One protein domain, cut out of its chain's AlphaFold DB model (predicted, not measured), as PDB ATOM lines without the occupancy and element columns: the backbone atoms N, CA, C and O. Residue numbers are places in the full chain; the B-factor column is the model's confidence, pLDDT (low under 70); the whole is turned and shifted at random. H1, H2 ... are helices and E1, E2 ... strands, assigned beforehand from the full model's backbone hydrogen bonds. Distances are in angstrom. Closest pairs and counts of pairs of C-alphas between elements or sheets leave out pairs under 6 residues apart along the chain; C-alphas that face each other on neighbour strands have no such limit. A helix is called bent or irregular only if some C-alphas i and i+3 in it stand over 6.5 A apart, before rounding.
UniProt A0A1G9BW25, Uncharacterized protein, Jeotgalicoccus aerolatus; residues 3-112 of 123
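AT A GLANCE: This is residues 3 to 112 of the 123 residues of an uncharacterized protein of Jeotgalicoccus aerolatus (UniProt A0A1G9BW25). A long helical hairpin, H1 and H2, has its loop at the end far from a strand hairpin, E1 and E2; H3 and H4 pack on both H2 and E1. Residues 48 to 53 stick out. The 110 printed residues, mostly helix, run E1, E2, H1, H2, H3, H4, with one antiparallel sheet, E1 - E2; only just loose, close to compact, the radius of gyration of the C-alphas is 15.9 A, the spans 49 by 35 by 21 A.

IN THESE COORDINATES: Find C-alpha 3 at (8.605, 135.286, 354.867), where E1, residues 3 to 9, begins; E2 is residues 12 to 19. H1, residues 23 to 49, runs 39.1 A; H2, residues 58 to 76, runs 27.4 A. After H3, residues 84 to 90, H4, residues 93 to 107, ends at C-alpha 107 (15.719, 134.665, 352.578); it is irregular, C-alphas 94 and 97 being 7.5 A apart.

HOW THE PARTS SIT: Start at the hub, H2. Its residues 60 to 67 alone touch H1, opposite ways at a shallow tilt of 9 degrees; the closest C-alphas, Leu 36 and Ile 64, are 5.9 A apart. Its residues 69 to 73 alone touch H3, about perpendicular at 87 degrees, closest C-alphas Glu 70 and Val 84, 6.6 A. Its residues 68 to 72 alone touch H4, a steep tilt of 52 degrees, closest C-alphas Gln 68 and Ile 100, 7.2 A. In the hairpin E1 and E2, N 5 and O 16 are within hydrogen-bond range at 2.9 A. Every O i to N i+4 pair is within range in H3, but 22 of 23 in H1, 14 of 15 in H2 and 8 of 11 in H4.

THE WHOLE: The C-alphas of Lys 12 and Thr 52, the two farthest apart, are 49.4 A apart. The printed part has no cut and no long link; look at residue 112 for the one pLDDT under 70.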
ATOM      1  N   ILE A   3       8.474 136.665 355.335       88.56
ATOM      2  CA  ILE A   3       8.605 135.286 354.867       88.56
ATOM      3  C   ILE A   3       7.305 134.563 355.194       88.56
ATOM      4  O   ILE A   3       6.842 134.590 356.338       88.56
ATOM      5  N   GLU A   4       6.710 133.930 354.188       91.94
ATOM      6  CA  GLU A   4       5.436 133.228 354.321       91.94
ATOM      7  C   GLU A   4       5.586 131.733 354.033       91.94
ATOM      8  O   GLU A   4       6.096 131.339 352.981       91.94
ATOM      9  N   LEU A   5       5.061 130.905 354.937       91.19
ATOM     10  CA  LEU A   5       4.984 129.453 354.799       91.19
ATOM     11  C   LEU A   5       3.522 129.003 354.882       91.19
ATOM     12  O   LEU A   5       2.815 129.311 355.838       91.19
ATOM     13  N   LYS A   6       3.047 128.256 353.881       91.12
ATOM     14  CA  LYS A   6       1.685 127.701 353.860       91.12
ATOM     15  C   LYS A   6       1.719 126.219 354.213       91.12
ATOM     16  O   LYS A   6       2.261 125.434 353.443       91.12
ATOM     17  N   LEU A   7       1.096 125.849 355.330       90.31
ATOM     18  CA  LEU A   7       0.972 124.462 355.793       90.31
ATOM     19  C   LEU A   7      -0.492 124.071 355.965       90.31
ATOM     20  O   LEU A   7      -1.326 124.883 356.365       90.31
ATOM     21  N   LYS A   8      -0.814 122.805 355.710       89.50
ATOM     22  CA  LYS A   8      -2.113 122.230 356.052       89.50
ATOM     23  C   LYS A   8      -2.108 121.736 357.505       89.50
ATOM     24  O   LYS A   8      -1.382 120.808 357.834       89.50
ATOM     25  N   ARG A   9      -2.955 122.326 358.352       84.75
ATOM     26  CA  ARG A   9      -3.214 121.942 359.752       84.75
ATOM     27  C   ARG A   9      -4.701 121.650 359.928       84.75
ATOM     28  O   ARG A   9      -5.536 122.426 359.467       84.75
ATOM     29  N   ASP A  10      -5.043 120.510 360.526       82.62
ATOM     30  CA  ASP A  10      -6.437 120.104 360.780       82.62
ATOM     31  C   ASP A  10      -7.352 120.195 359.542       82.62
ATOM     32  O   ASP A  10      -8.505 120.629 359.591       82.62
ATOM     33  N   GLY A  11      -6.808 119.838 358.374       80.50
ATOM     34  CA  GLY A  11      -7.531 119.881 357.101       80.50
ATOM     35  C   GLY A  11      -7.678 121.273 356.473       80.50
ATOM     36  O   GLY A  11      -8.199 121.367 355.362       80.50
ATOM     37  N   LYS A  12      -7.187 122.336 357.118       86.81
ATOM     38  CA  LYS A  12      -7.213 123.718 356.613       86.81
ATOM     39  C   LYS A  12      -5.809 124.217 356.298       86.81
ATOM     40  O   LYS A  12      -4.845 123.835 356.944       86.81
ATOM     41  N   HIS A  13      -5.694 125.102 355.312       87.69
ATOM     42  CA  HIS A  13      -4.428 125.776 355.036       87.69
ATOM     43  C   HIS A  13      -4.254 126.958 355.989       87.69
ATOM     44  O   HIS A  13      -5.119 127.830 356.068       87.69
ATOM     45  N   VAL A  14      -3.121 126.984 356.680       89.81
ATOM     46  CA  VAL A  14      -2.668 128.057 357.561       89.81
ATOM     47  C   VAL A  14      -1.439 128.693 356.919       89.81
ATOM     48  O   VAL A  14      -0.583 127.997 356.378       89.81
ATOM     49  N   THR A  15      -1.375 130.023 356.930       91.31
ATOM     50  CA  THR A  15      -0.189 130.767 356.482       91.31
ATOM     51  C   THR A  15       0.549 131.261 357.714       91.31
ATOM     52  O   THR A  15       0.049 132.150 358.396       91.31
ATOM     53  N   LEU A  16       1.709 130.673 357.979       89.81
ATOM     54  CA  LEU A  16       2.663 131.106 358.991       89.81
ATOM     55  C   LEU A  16       3.459 132.271 358.405       89.81
ATOM     56  O   LEU A  16       3.844 132.227 357.228       89.81
ATOM     57  N   LYS A  17       3.682 133.321 359.193       90.50
ATOM     58  CA  LYS A  17       4.391 134.516 358.727       90.50
ATOM     59  C   LYS A  17       5.450 134.934 359.726       90.50
ATOM     60  O   LYS A  17       5.187 134.976 360.921       90.50
ATOM     61  N   ARG A  18       6.606 135.346 359.215       90.19
ATOM     62  CA  ARG A  18       7.654 135.981 360.015       90.19
ATOM     63  C   ARG A  18       8.201 137.239 359.335       90.19
ATOM     64  O   ARG A  18       8.008 137.407 358.125       90.19
ATOM     65  N   PRO A  19       8.858 138.143 360.081       89.31
ATOM     66  CA  PRO A  19       9.590 139.260 359.496       89.31
ATOM     67  C   PRO A  19      10.623 138.800 358.458       89.31
ATOM     68  O   PRO A  19      10.989 137.630 358.384       89.31
ATOM     69  N   ASN A  20      11.083 139.736 357.630       85.75
ATOM     70  CA  ASN A  20      12.195 139.478 356.719       85.75
ATOM     71  C   ASN A  20      13.470 139.092 357.480       85.75
ATOM     72  O   ASN A  20      13.714 139.624 358.563       85.75
ATOM     73  N   THR A  21      14.299 138.272 356.834       85.88
ATOM     74  CA  THR A  21      15.656 137.931 357.269       85.88
ATOM     75  C   THR A  21      16.482 139.190 357.536       85.88
ATOM     76  O   THR A  21      16.513 140.108 356.705       85.88
ATOM     77  N   ASN A  22      17.129 139.246 358.696       87.38
ATOM     78  CA  ASN A  22      18.125 140.264 359.023       87.38
ATOM     79  C   ASN A  22      19.535 139.847 358.543       87.38
ATOM     80  O   ASN A  22      19.703 138.782 357.965       87.38
ATOM     81  N   VAL A  23      20.553 140.692 358.729       86.69
ATOM     82  CA  VAL A  23      21.909 140.391 358.223       86.69
ATOM     83  C   VAL A  23      22.533 139.172 358.913       86.69
ATOM     84  O   VAL A  23      23.118 138.351 358.224       86.69
ATOM     85  N   LEU A  24      22.359 139.013 360.228       86.69
ATOM     86  CA  LEU A  24      22.900 137.861 360.963       86.69
ATOM     87  C   LEU A  24      22.233 136.558 360.511       86.69
ATOM     88  O   LEU A  24      22.903 135.572 360.254       86.69
ATOM     89  N   GLU A  25      20.914 136.576 360.329       87.88
ATOM     90  CA  GLU A  25      20.172 135.414 359.821       87.88
ATOM     91  C   GLU A  25      20.510 135.086 358.355       87.88
ATOM     92  O   GLU A  25      20.264 133.973 357.891       87.88
ATOM     93  N   LEU A  26      21.022 136.059 357.590       89.50
ATOM     94  CA  LEU A  26      21.531 135.811 356.243       89.50
ATOM     95  C   LEU A  26      22.896 135.114 356.302       89.50
ATOM     96  O   LEU A  26      23.098 134.167 355.555       89.50
ATOM     97  N   GLU A  27      23.782 135.531 357.209       91.00
ATOM     98  CA  GLU A  27      25.060 134.848 357.463       91.00
ATOM     99  C   GLU A  27      24.819 133.402 357.936       91.00
ATOM    100  O   GLU A  27      25.386 132.466 357.380       91.00
ATOM    101  N   GLU A  28      23.877 133.187 358.862       92.00
ATOM    102  CA  GLU A  28      23.461 131.841 359.294       92.00
ATOM    103  C   GLU A  28      22.900 130.997 358.138       92.00
ATOM    104  O   GLU A  28      23.080 129.777 358.092       92.00
ATOM    105  N   PHE A  29      22.217 131.633 357.180       92.94
ATOM    106  CA  PHE A  29      21.731 130.952 355.986       92.94
ATOM    107  C   PHE A  29      22.867 130.546 355.040       92.94
ATOM    108  O   PHE A  29      22.781 129.473 354.442       92.94
ATOM    109  N   GLU A  30      23.904 131.372 354.895       92.19
ATOM    110  CA  GLU A  30      25.095 131.053 354.099       92.19
ATOM    111  C   GLU A  30      25.853 129.864 354.709       92.19
ATOM    112  O   GLU A  30      26.089 128.880 354.006       92.19
ATOM    113  N   ASP A  31      26.088 129.877 356.025       94.06
ATOM    114  CA  ASP A  31      26.690 128.751 356.756       94.06
ATOM    115  C   ASP A  31      25.876 127.455 356.572       94.06
ATOM    116  O   ASP A  31      26.414 126.361 356.379       94.06
ATOM    117  N   PHE A  32      24.547 127.571 356.585       94.94
ATOM    118  CA  PHE A  32      23.650 126.454 356.308       94.94
ATOM    119  C   PHE A  32      23.762 125.943 354.859       94.94
ATOM    120  O   PHE A  32      23.691 124.733 354.633       94.94
ATOM    121  N   GLN A  33      23.922 126.817 353.858       92.94
ATOM    122  CA  GLN A  33      24.138 126.379 352.470       92.94
ATOM    123  C   GLN A  33      25.459 125.615 352.328       92.94
ATOM    124  O   GLN A  33      25.486 124.590 351.638       92.94
ATOM    125  N   ASP A  34      26.513 126.060 353.013       94.06
ATOM    126  CA  ASP A  34      27.799 125.364 353.052       94.06
ATOM    127  C   ASP A  34      27.660 123.971 353.694       94.06
ATOM    128  O   ASP A  34      28.137 122.986 353.126       94.06
ATOM    129  N   GLU A  35      26.887 123.839 354.781       94.75
ATOM    130  CA  GLU A  35      26.557 122.540 355.398       94.75
ATOM    131  C   GLU A  35      25.885 121.579 354.393       94.75
ATOM    132  O   GLU A  35      26.204 120.386 354.325       94.75
ATOM    133  N   LEU A  36      24.953 122.076 353.571       93.75
ATOM    134  CA  LEU A  36      24.338 121.262 352.515       93.75
ATOM    135  C   LEU A  36      25.351 120.871 351.428       93.75
ATOM    136  O   LEU A  36      25.282 119.753 350.901       93.75
ATOM    137  N   GLY A  37      26.275 121.779 351.105       91.81
ATOM    138  CA  GLY A  37      27.393 121.551 350.196       91.81
ATOM    139  C   GLY A  37      28.309 120.428 350.674       91.81
ATOM    140  O   GLY A  37      28.649 119.548 349.881       91.81
ATOM    141  N   ASP A  38      28.614 120.376 351.969       94.94
ATOM    142  CA  ASP A  38      29.423 119.316 352.578       94.94
ATOM    143  C   ASP A  38      28.767 117.937 352.434       94.94
ATOM    144  O   ASP A  38      29.419 116.975 352.020       94.94
ATOM    145  N   ILE A  39      27.451 117.830 352.666       93.31
ATOM    146  CA  ILE A  39      26.708 116.569 352.462       93.31
ATOM    147  C   ILE A  39      26.795 116.123 350.995       93.31
ATOM    148  O   ILE A  39      26.873 114.927 350.697       93.31
ATOM    149  N   GLN A  40      26.767 117.068 350.056       89.50
ATOM    150  CA  GLN A  40      26.944 116.765 348.641       89.50
ATOM    151  C   GLN A  40      28.399 116.380 348.314       89.50
ATOM    152  O   GLN A  40      28.622 115.491 347.487       89.50
ATOM    153  N   GLY A  41      29.379 116.989 348.981       91.00
ATOM    154  CA  GLY A  41      30.795 116.629 348.920       91.00
ATOM    155  C   GLY A  41      31.051 115.184 349.352       91.00
ATOM    156  O   GLY A  41      31.699 114.440 348.617       91.00
ATOM    157  N   GLU A  42      30.445 114.739 350.459       92.62
ATOM    158  CA  GLU A  42      30.526 113.347 350.931       92.62
ATOM    159  C   GLU A  42      30.120 112.342 349.834       92.62
ATOM    160  O   GLU A  42      30.778 111.316 349.637       92.62
ATOM    161  N   TYR A  43      29.057 112.649 349.078       90.75
ATOM    162  CA  TYR A  43      28.614 111.817 347.957       90.75
ATOM    163  C   TYR A  43      29.663 111.740 346.843       90.75
ATOM    164  O   TYR A  43      29.930 110.656 346.314       90.75
ATOM    165  N   PHE A  44      30.265 112.874 346.477       88.38
ATOM    166  CA  PHE A  44      31.312 112.905 345.459       88.38
ATOM    167  C   PHE A  44      32.567 112.154 345.904       88.38
ATOM    168  O   PHE A  44      33.149 111.420 345.102       88.38
ATOM    169  N   ASP A  45      32.945 112.266 347.172       90.19
ATOM    170  CA  ASP A  45      34.063 111.516 347.735       90.19
ATOM    171  C   ASP A  45      33.808 110.006 347.697       90.19
ATOM    172  O   ASP A  45      34.695 109.232 347.330       90.19
ATOM    173  N   GLU A  46      32.594 109.556 348.028       88.44
ATOM    174  CA  GLU A  46      32.225 108.140 347.910       88.44
ATOM    175  C   GLU A  46      32.247 107.640 346.465       88.44
ATOM    176  O   GLU A  46      32.746 106.540 346.211       88.44
ATOM    177  N   LEU A  47      31.763 108.445 345.515       87.00
ATOM    178  CA  LEU A  47      31.851 108.130 344.087       87.00
ATOM    179  C   LEU A  47      33.304 107.988 343.613       87.00
ATOM    180  O   LEU A  47      33.599 107.151 342.757       87.00
ATOM    181  N   GLN A  48      34.217 108.808 344.137       86.38
ATOM    182  CA  GLN A  48      35.622 108.786 343.736       86.38
ATOM    183  C   GLN A  48      36.418 107.645 344.382       86.38
ATOM    184  O   GLN A  48      37.325 107.115 343.735       86.38
ATOM    185  N   LYS A  49      36.076 107.245 345.616       87.62
ATOM    186  CA  LYS A  49      36.742 106.158 346.357       87.62
ATOM    187  C   LYS A  49      36.638 104.803 345.657       87.62
ATOM    188  O   LYS A  49      37.590 104.029 345.706       87.62
ATOM    189  N   ASP A  50      35.516 104.521 344.999       78.69
ATOM    190  CA  ASP A  50      35.328 103.279 344.251       78.69
ATOM    191  C   ASP A  50      34.469 103.505 343.002       78.69
ATOM    192  O   ASP A  50      33.245 103.373 343.017       78.69
ATOM    193  N   LYS A  51      35.144 103.791 341.882       75.19
ATOM    194  CA  LYS A  51      34.516 104.033 340.572       75.19
ATOM    195  C   LYS A  51      33.760 102.823 340.012       75.19
ATOM    196  O   LYS A  51      33.084 102.955 338.994       75.19
ATOM    197  N   THR A  52      33.901 101.647 340.623       78.06
ATOM    198  CA  THR A  52      33.200 100.423 340.208       78.06
ATOM    199  C   THR A  52      31.904 100.199 340.983       78.06
ATOM    200  O   THR A  52      31.055  99.412 340.560       78.06
ATOM    201  N   LYS A  53      31.712 100.923 342.091       78.62
ATOM    202  CA  LYS A  53      30.530 100.824 342.938       78.62
ATOM    203  C   LYS A  53      29.453 101.795 342.464       78.62
ATOM    204  O   LYS A  53      29.665 103.000 342.365       78.62
ATOM    205  N   ALA A  54      28.249 101.279 342.232       81.50
ATOM    206  CA  ALA A  54      27.078 102.126 342.050       81.50
ATOM    207  C   ALA A  54      26.703 102.771 343.397       81.50
ATOM    208  O   ALA A  54      26.108 102.124 344.262       81.50
ATOM    209  N   VAL A  55      27.072 104.038 343.591       83.31
ATOM    210  CA  VAL A  55      26.688 104.824 344.773       83.31
ATOM    211  C   VAL A  55      25.391 105.574 344.472       83.31
ATOM    212  O   VAL A  55      25.311 106.380 343.546       83.31
ATOM    213  N   SER A  56      24.349 105.298 345.257       88.56
ATOM    214  CA  SER A  56      23.064 105.992 345.141       88.56
ATOM    215  C   SER A  56      23.128 107.362 345.810       88.56
ATOM    216  O   SER A  56      23.542 107.469 346.960       88.56
ATOM    217  N   PHE A  57      22.635 108.399 345.130       89.44
ATOM    218  CA  PHE A  57      22.491 109.738 345.712       89.44
ATOM    219  C   PHE A  57      21.304 109.850 346.688       89.44
ATOM    220  O   PHE A  57      21.177 110.818 347.434       89.44
ATOM    221  N   PHE A  58      20.406 108.861 346.710       90.19
ATOM    222  CA  PHE A  58      19.190 108.897 347.523       90.19
ATOM    223  C   PHE A  58      19.405 109.188 349.027       90.19
ATOM    224  O   PHE A  58      18.707 110.065 349.543       90.19
ATOM    225  N   PRO A  59      20.324 108.517 349.758       90.81
ATOM    226  CA  PRO A  59      20.559 108.812 351.175       90.81
ATOM    227  C   PRO A  59      21.019 110.257 351.416       90.81
ATOM    228  O   PRO A  59      20.524 110.900 352.343       90.81
ATOM    229  N   TYR A  60      21.877 110.791 350.546       92.75
ATOM    230  CA  TYR A  60      22.357 112.174 350.598       92.75
ATOM    231  C   TYR A  60      21.229 113.168 350.343       92.75
ATOM    232  O   TYR A  60      20.991 114.054 351.158       92.75
ATOM    233  N   ARG A  61      20.433 112.947 349.287       90.75
ATOM    234  CA  ARG A  61      19.246 113.766 349.002       90.75
ATOM    235  C   ARG A  61      18.265 113.775 350.174       90.75
ATOM    236  O   ARG A  61      17.684 114.812 350.483       90.75
ATOM    237  N   LYS A  62      18.066 112.632 350.840       92.69
ATOM    238  CA  LYS A  62      17.199 112.535 352.023       92.69
ATOM    239  C   LYS A  62      17.759 113.335 353.206       92.69
ATOM    240  O   LYS A  62      16.973 113.999 353.878       92.69
ATOM    241  N   ARG A  63      19.074 113.280 353.457       94.38
ATOM    242  CA  ARG A  63      19.750 114.073 354.503       94.38
ATOM    243  C   ARG A  63      19.617 115.569 354.237       94.38
ATOM    244  O   ARG A  63      19.094 116.263 355.100       94.38
ATOM    245  N   ILE A  64      19.964 116.014 353.027       94.69
ATOM    246  CA  ILE A  64      19.821 117.411 352.584       94.69
ATOM    247  C   ILE A  64      18.389 117.891 352.826       94.69
ATOM    248  O   ILE A  64      18.168 118.877 353.520       94.69
ATOM    249  N   ARG A  65      17.394 117.140 352.344       94.06
ATOM    250  CA  ARG A  65      15.983 117.506 352.516       94.06
ATOM    251  C   ARG A  65      15.564 117.590 353.983       94.06
ATOM    252  O   ARG A  65      14.816 118.487 354.348       94.06
ATOM    253  N   ASN A  66      15.979 116.642 354.820       94.25
ATOM    254  CA  ASN A  66      15.640 116.687 356.241       94.25
ATOM    255  C   ASN A  66      16.230 117.930 356.908       94.25
ATOM    256  O   ASN A  66      15.498 118.622 357.607       94.25
ATOM    257  N   ARG A  67      17.495 118.237 356.617       96.06
ATOM    258  CA  ARG A  67      18.186 119.389 357.187       96.06
ATOM    259  C   ARG A  67      17.569 120.713 356.733       96.06
ATOM    260  O   ARG A  67      17.360 121.603 357.545       96.06
ATOM    261  N   GLN A  68      17.135 120.797 355.473       95.62
ATOM    262  CA  GLN A  68      16.337 121.921 354.966       95.62
ATOM    263  C   GLN A  68      15.018 122.113 355.719       95.62
ATOM    264  O   GLN A  68      14.655 123.240 356.040       95.62
ATOM    265  N   ILE A  69      14.297 121.031 356.016       95.00
ATOM    266  CA  ILE A  69      13.036 121.113 356.768       95.00
ATOM    267  C   ILE A  69      13.292 121.537 358.218       95.00
ATOM    268  O   ILE A  69      12.519 122.321 358.762       95.00
ATOM    269  N   GLU A  70      14.360 121.035 358.838       95.44
ATOM    270  CA  GLU A  70      14.774 121.425 360.191       95.44
ATOM    271  C   GLU A  70      15.128 122.907 360.259       95.44
ATOM    272  O   GLU A  70      14.591 123.605 361.112       95.44
ATOM    273  N   TYR A  71      15.906 123.412 359.303       95.06
ATOM    274  CA  TYR A  71      16.231 124.832 359.228       95.06
ATOM    275  C   TYR A  71      14.983 125.707 359.041       95.06
ATOM    276  O   TYR A  71      14.803 126.709 359.725       95.06
ATOM    277  N   ILE A  72      14.042 125.305 358.175       93.88
ATOM    278  CA  ILE A  72      12.766 126.032 358.035       93.88
ATOM    279  C   ILE A  72      11.953 125.978 359.338       93.88
ATOM    280  O   ILE A  72      11.258 126.934 359.662       93.88
ATOM    281  N   LYS A  73      12.038 124.893 360.110       94.19
ATOM    282  CA  LYS A  73      11.399 124.792 361.428       94.19
ATOM    283  C   LYS A  73      12.050 125.732 362.448       94.19
ATOM    284  O   LYS A  73      11.322 126.418 363.157       94.19
ATOM    285  N   GLU A  74      13.379 125.807 362.477       92.19
ATOM    286  CA  GLU A  74      14.162 126.737 363.309       92.19
ATOM    287  C   GLU A  74      13.813 128.199 362.985       92.19
ATOM    288  O   GLU A  74      13.455 128.963 363.877       92.19
ATOM    289  N   LEU A  75      13.755 128.564 361.698       90.50
ATOM    290  CA  LEU A  75      13.416 129.922 361.245       90.50
ATOM    291  C   LEU A  75      12.066 130.451 361.753       90.50
ATOM    292  O   LEU A  75      11.864 131.662 361.861       90.50
ATOM    293  N   PHE A  76      11.101 129.565 361.987       91.25
ATOM    294  CA  PHE A  76       9.745 129.930 362.402       91.25
ATOM    295  C   PHE A  76       9.482 129.664 363.890       91.25
ATOM    296  O   PHE A  76       8.381 129.966 364.353       91.25
ATOM    297  N   GLU A  77      10.452 129.131 364.639       89.00
ATOM    298  CA  GLU A  77      10.275 128.683 366.027       89.00
ATOM    299  C   GLU A  77       9.822 129.816 366.959       89.00
ATOM    300  O   GLU A  77       8.856 129.645 367.703       89.00
ATOM    301  N   ASP A  78      10.422 131.000 366.827       85.94
ATOM    302  CA  ASP A  78      10.105 132.183 367.643       85.94
ATOM    303  C   ASP A  78       8.847 132.949 367.194       85.94
ATOM    304  O   ASP A  78       8.457 133.947 367.807       85.94
ATOM    305  N   HIS A  79       8.204 132.513 366.109       84.25
ATOM    306  CA  HIS A  79       7.076 133.225 365.507       84.25
ATOM    307  C   HIS A  79       5.799 132.393 365.507       84.25
ATOM    308  O   HIS A  79       4.802 132.772 366.113       84.25
ATOM    309  N   ASP A  80       5.833 131.266 364.810       83.19
ATOM    310  CA  ASP A  80       4.688 130.403 364.561       83.19
ATOM    311  C   ASP A  80       5.204 128.962 364.500       83.19
ATOM    312  O   ASP A  80       5.317 128.343 363.436       83.19
ATOM    313  N   ALA A  81       5.573 128.449 365.676       86.56
ATOM    314  CA  ALA A  81       6.219 127.156 365.821       86.56
ATOM    315  C   ALA A  81       5.408 126.016 365.179       86.56
ATOM    316  O   ALA A  81       4.172 125.952 365.243       86.56
ATOM    317  N   PHE A  82       6.130 125.076 364.578       90.94
ATOM    318  CA  PHE A  82       5.598 123.833 364.033       90.94
ATOM    319  C   PHE A  82       6.638 122.719 364.165       90.94
ATOM    320  O   PHE A  82       7.828 122.964 364.353       90.94
ATOM    321  N   SER A  83       6.191 121.473 364.071       91.38
ATOM    322  CA  SER A  83       7.054 120.294 364.067       91.38
ATOM    323  C   SER A  83       7.436 119.853 362.651       91.38
ATOM    324  O   SER A  83       6.708 120.064 361.680       91.38
ATOM    325  N   VAL A  84       8.555 119.137 362.520       91.88
ATOM    326  CA  VAL A  84       8.969 118.516 361.245       91.88
ATOM    327  C   VAL A  84       7.874 117.597 360.679       91.88
ATOM    328  O   VAL A  84       7.717 117.495 359.461       91.88
ATOM    329  N   GLU A  85       7.106 116.935 361.547       91.12
ATOM    330  CA  GLU A  85       5.985 116.084 361.143       91.12
ATOM    331  C   GLU A  85       4.827 116.901 360.558       91.12
ATOM    332  O   GLU A  85       4.326 116.560 359.485       91.12
ATOM    333  N   GLU A  86       4.456 118.021 361.187       90.75
ATOM    334  CA  GLU A  86       3.464 118.956 360.638       90.75
ATOM    335  C   GLU A  86       3.896 119.518 359.283       90.75
ATOM    336  O   GLU A  86       3.073 119.634 358.379       90.75
ATOM    337  N   PHE A  87       5.182 119.819 359.094       92.38
ATOM    338  CA  PHE A  87       5.684 120.282 357.799       92.38
ATOM    339  C   PHE A  87       5.538 119.203 356.718       92.38
ATOM    340  O   PHE A  87       5.013 119.456 355.635       92.38
ATOM    341  N   LYS A  88       5.970 117.972 357.021       90.75
ATOM    342  CA  LYS A  88       5.966 116.846 356.073       90.75
ATOM    343  C   LYS A  88       4.565 116.350 355.724       90.75
ATOM    344  O   LYS A  88       4.360 115.869 354.615       90.75
ATOM    345  N   THR A  89       3.622 116.433 356.657       91.44
ATOM    346  CA  THR A  89       2.221 116.034 356.439       91.44
ATOM    347  C   THR A  89       1.361 117.185 355.916       91.44
ATOM    348  O   THR A  89       0.354 116.953 355.246       91.44
ATOM    349  N   GLY A  90       1.772 118.425 356.188       90.31
ATOM    350  CA  GLY A  90       1.073 119.643 355.807       90.31
ATOM    351  C   GLY A  90       1.309 120.101 354.366       90.31
ATOM    352  O   GLY A  90       0.654 121.051 353.935       90.31
ATOM    353  N   ILE A  91       2.216 119.453 353.627       91.12
ATOM    354  CA  ILE A  91       2.575 119.790 352.243       91.12
ATOM    355  C   ILE A  91       2.410 118.555 351.351       91.12
ATOM    356  O   ILE A  91       2.883 117.468 351.683       91.12
ATOM    357  N   ASP A  92       1.770 118.731 350.192       90.38
ATOM    358  CA  ASP A  92       1.701 117.688 349.164       90.38
ATOM    359  C   ASP A  92       3.123 117.310 348.712       90.38
ATOM    360  O   ASP A  92       3.933 118.188 348.411       90.38
ATOM    361  N   SER A  93       3.432 116.016 348.603       88.25
ATOM    362  CA  SER A  93       4.784 115.542 348.252       88.25
ATOM    363  C   SER A  93       5.318 116.125 346.939       88.25
ATOM    364  O   SER A  93       6.518 116.369 346.827       88.25
ATOM    365  N   GLU A  94       4.434 116.393 345.976       91.31
ATOM    366  CA  GLU A  94       4.752 117.008 344.680       91.31
ATOM    367  C   GLU A  94       5.179 118.478 344.796       91.31
ATOM    368  O   GLU A  94       5.882 118.975 343.925       91.31
ATOM    369  N   LYS A  95       4.784 119.168 345.873       90.38
ATOM    370  CA  LYS A  95       5.085 120.587 346.120       90.38
ATOM    371  C   LYS A  95       6.189 120.799 347.149       90.38
ATOM    372  O   LYS A  95       6.569 121.938 347.397       90.38
ATOM    373  N   LEU A  96       6.681 119.736 347.784       91.50
ATOM    374  CA  LEU A  96       7.629 119.838 348.893       91.50
ATOM    375  C   LEU A  96       8.894 120.608 348.503       91.50
ATOM    376  O   LEU A  96       9.280 121.546 349.199       91.50
ATOM    377  N   ASP A  97       9.511 120.219 347.387       90.50
ATOM    378  CA  ASP A  97      10.749 120.840 346.919       90.50
ATOM    379  C   ASP A  97      10.483 122.319 346.518       90.50
ATOM    380  O   ASP A  97      11.262 123.198 346.886       90.50
ATOM    381  N   ASP A  98       9.334 122.631 345.898       91.81
ATOM    382  CA  ASP A  98       8.932 124.010 345.551       91.81
ATOM    383  C   ASP A  98       8.697 124.896 346.781       91.81
ATOM    384  O   ASP A  98       9.062 126.073 346.779       91.81
ATOM    385  N   VAL A  99       8.090 124.352 347.841       92.75
ATOM    386  CA  VAL A  99       7.859 125.089 349.091       92.75
ATOM    387  C   VAL A  99       9.187 125.416 349.765       92.75
ATOM    388  O   VAL A  99       9.396 126.568 350.136       92.75
ATOM    389  N   ILE A 100      10.098 124.444 349.878       93.44
ATOM    390  CA  ILE A 100      11.434 124.653 350.461       93.44
ATOM    391  C   ILE A 100      12.182 125.748 349.689       93.44
ATOM    392  O   ILE A 100      12.617 126.739 350.278       93.44
ATOM    393  N   VAL A 101      12.260 125.619 348.360       91.50
ATOM    394  CA  VAL A 101      12.918 126.613 347.497       91.50
ATOM    395  C   VAL A 101      12.234 127.976 347.601       91.50
ATOM    396  O   VAL A 101      12.906 129.004 347.620       91.50
ATOM    397  N   GLY A 102      10.904 128.010 347.695       91.69
ATOM    398  CA  GLY A 102      10.134 129.238 347.871       91.69
ATOM    399  C   GLY A 102      10.460 129.978 349.168       91.69
ATOM    400  O   GLY A 102      10.480 131.208 349.169       91.69
ATOM    401  N   ILE A 103      10.748 129.264 350.258       92.19
ATOM    402  CA  ILE A 103      11.208 129.874 351.513       92.19
ATOM    403  C   ILE A 103      12.622 130.427 351.349       92.19
ATOM    404  O   ILE A 103      12.851 131.596 351.644       92.19
ATOM    405  N   PHE A 104      13.553 129.648 350.801       92.44
ATOM    406  CA  PHE A 104      14.942 130.091 350.635       92.44
ATOM    407  C   PHE A 104      15.080 131.276 349.672       92.44
ATOM    408  O   PHE A 104      15.825 132.215 349.949       92.44
ATOM    409  N   LYS A 105      14.254 131.323 348.620       90.38
ATOM    410  CA  LYS A 105      14.095 132.488 347.733       90.38
ATOM    411  C   LYS A 105      13.701 133.770 348.467       90.38
ATOM    412  O   LYS A 105      14.038 134.855 348.005       90.38
ATOM    413  N   GLN A 106      12.946 133.669 349.559       89.94
ATOM    414  CA  GLN A 106      12.545 134.832 350.356       89.94
ATOM    415  C   GLN A 106      13.657 135.290 351.315       89.94
ATOM    416  O   GLN A 106      13.683 136.469 351.658       89.94
ATOM    417  N   ILE A 107      14.565 134.386 351.707       88.69
ATOM    418  CA  ILE A 107      15.719 134.665 352.578       88.69
ATOM    419  C   ILE A 107      16.830 135.349 351.784       88.69
ATOM    420  O   ILE A 107      17.208 136.474 352.103       88.69
ATOM    421  N   SER A 108      17.288 134.707 350.706       85.50
ATOM    422  CA  SER A 108      18.281 135.265 349.788       85.50
ATOM    423  C   SER A 108      17.742 135.275 348.359       85.50
ATOM    424  O   SER A 108      17.999 134.370 347.563       85.50
ATOM    425  N   PRO A 109      16.986 136.315 347.967       82.75
ATOM    426  CA  PRO A 109      16.497 136.426 346.600       82.75
ATOM    427  C   PRO A 109      17.622 136.434 345.565       82.75
ATOM    428  O   PRO A 109      17.387 136.037 344.431       82.75
ATOM    429  N   SER A 110      18.817 136.911 345.927       80.00
ATOM    430  CA  SER A 110      19.958 137.054 345.018       80.00
ATOM    431  C   SER A 110      20.499 135.714 344.523       80.00
ATOM    432  O   SER A 110      20.751 135.610 343.326       80.00
ATOM    433  N   ASP A 111      20.586 134.699 345.389       73.50
ATOM    434  CA  ASP A 111      21.078 133.355 345.030       73.50
ATOM    435  C   ASP A 111      20.116 132.588 344.122       73.50
ATOM    436  O   ASP A 111      20.498 131.662 343.409       73.50
ATOM    437  N   TYR A 112      18.850 133.001 344.115       66.25
ATOM    438  CA  TYR A 112      17.782 132.352 343.366       66.25
ATOM    439  C   TYR A 112      17.117 133.274 342.344       66.25
ATOM    440  O   TYR A 112      16.010 132.974 341.873       66.25
TER     441      TYR A 112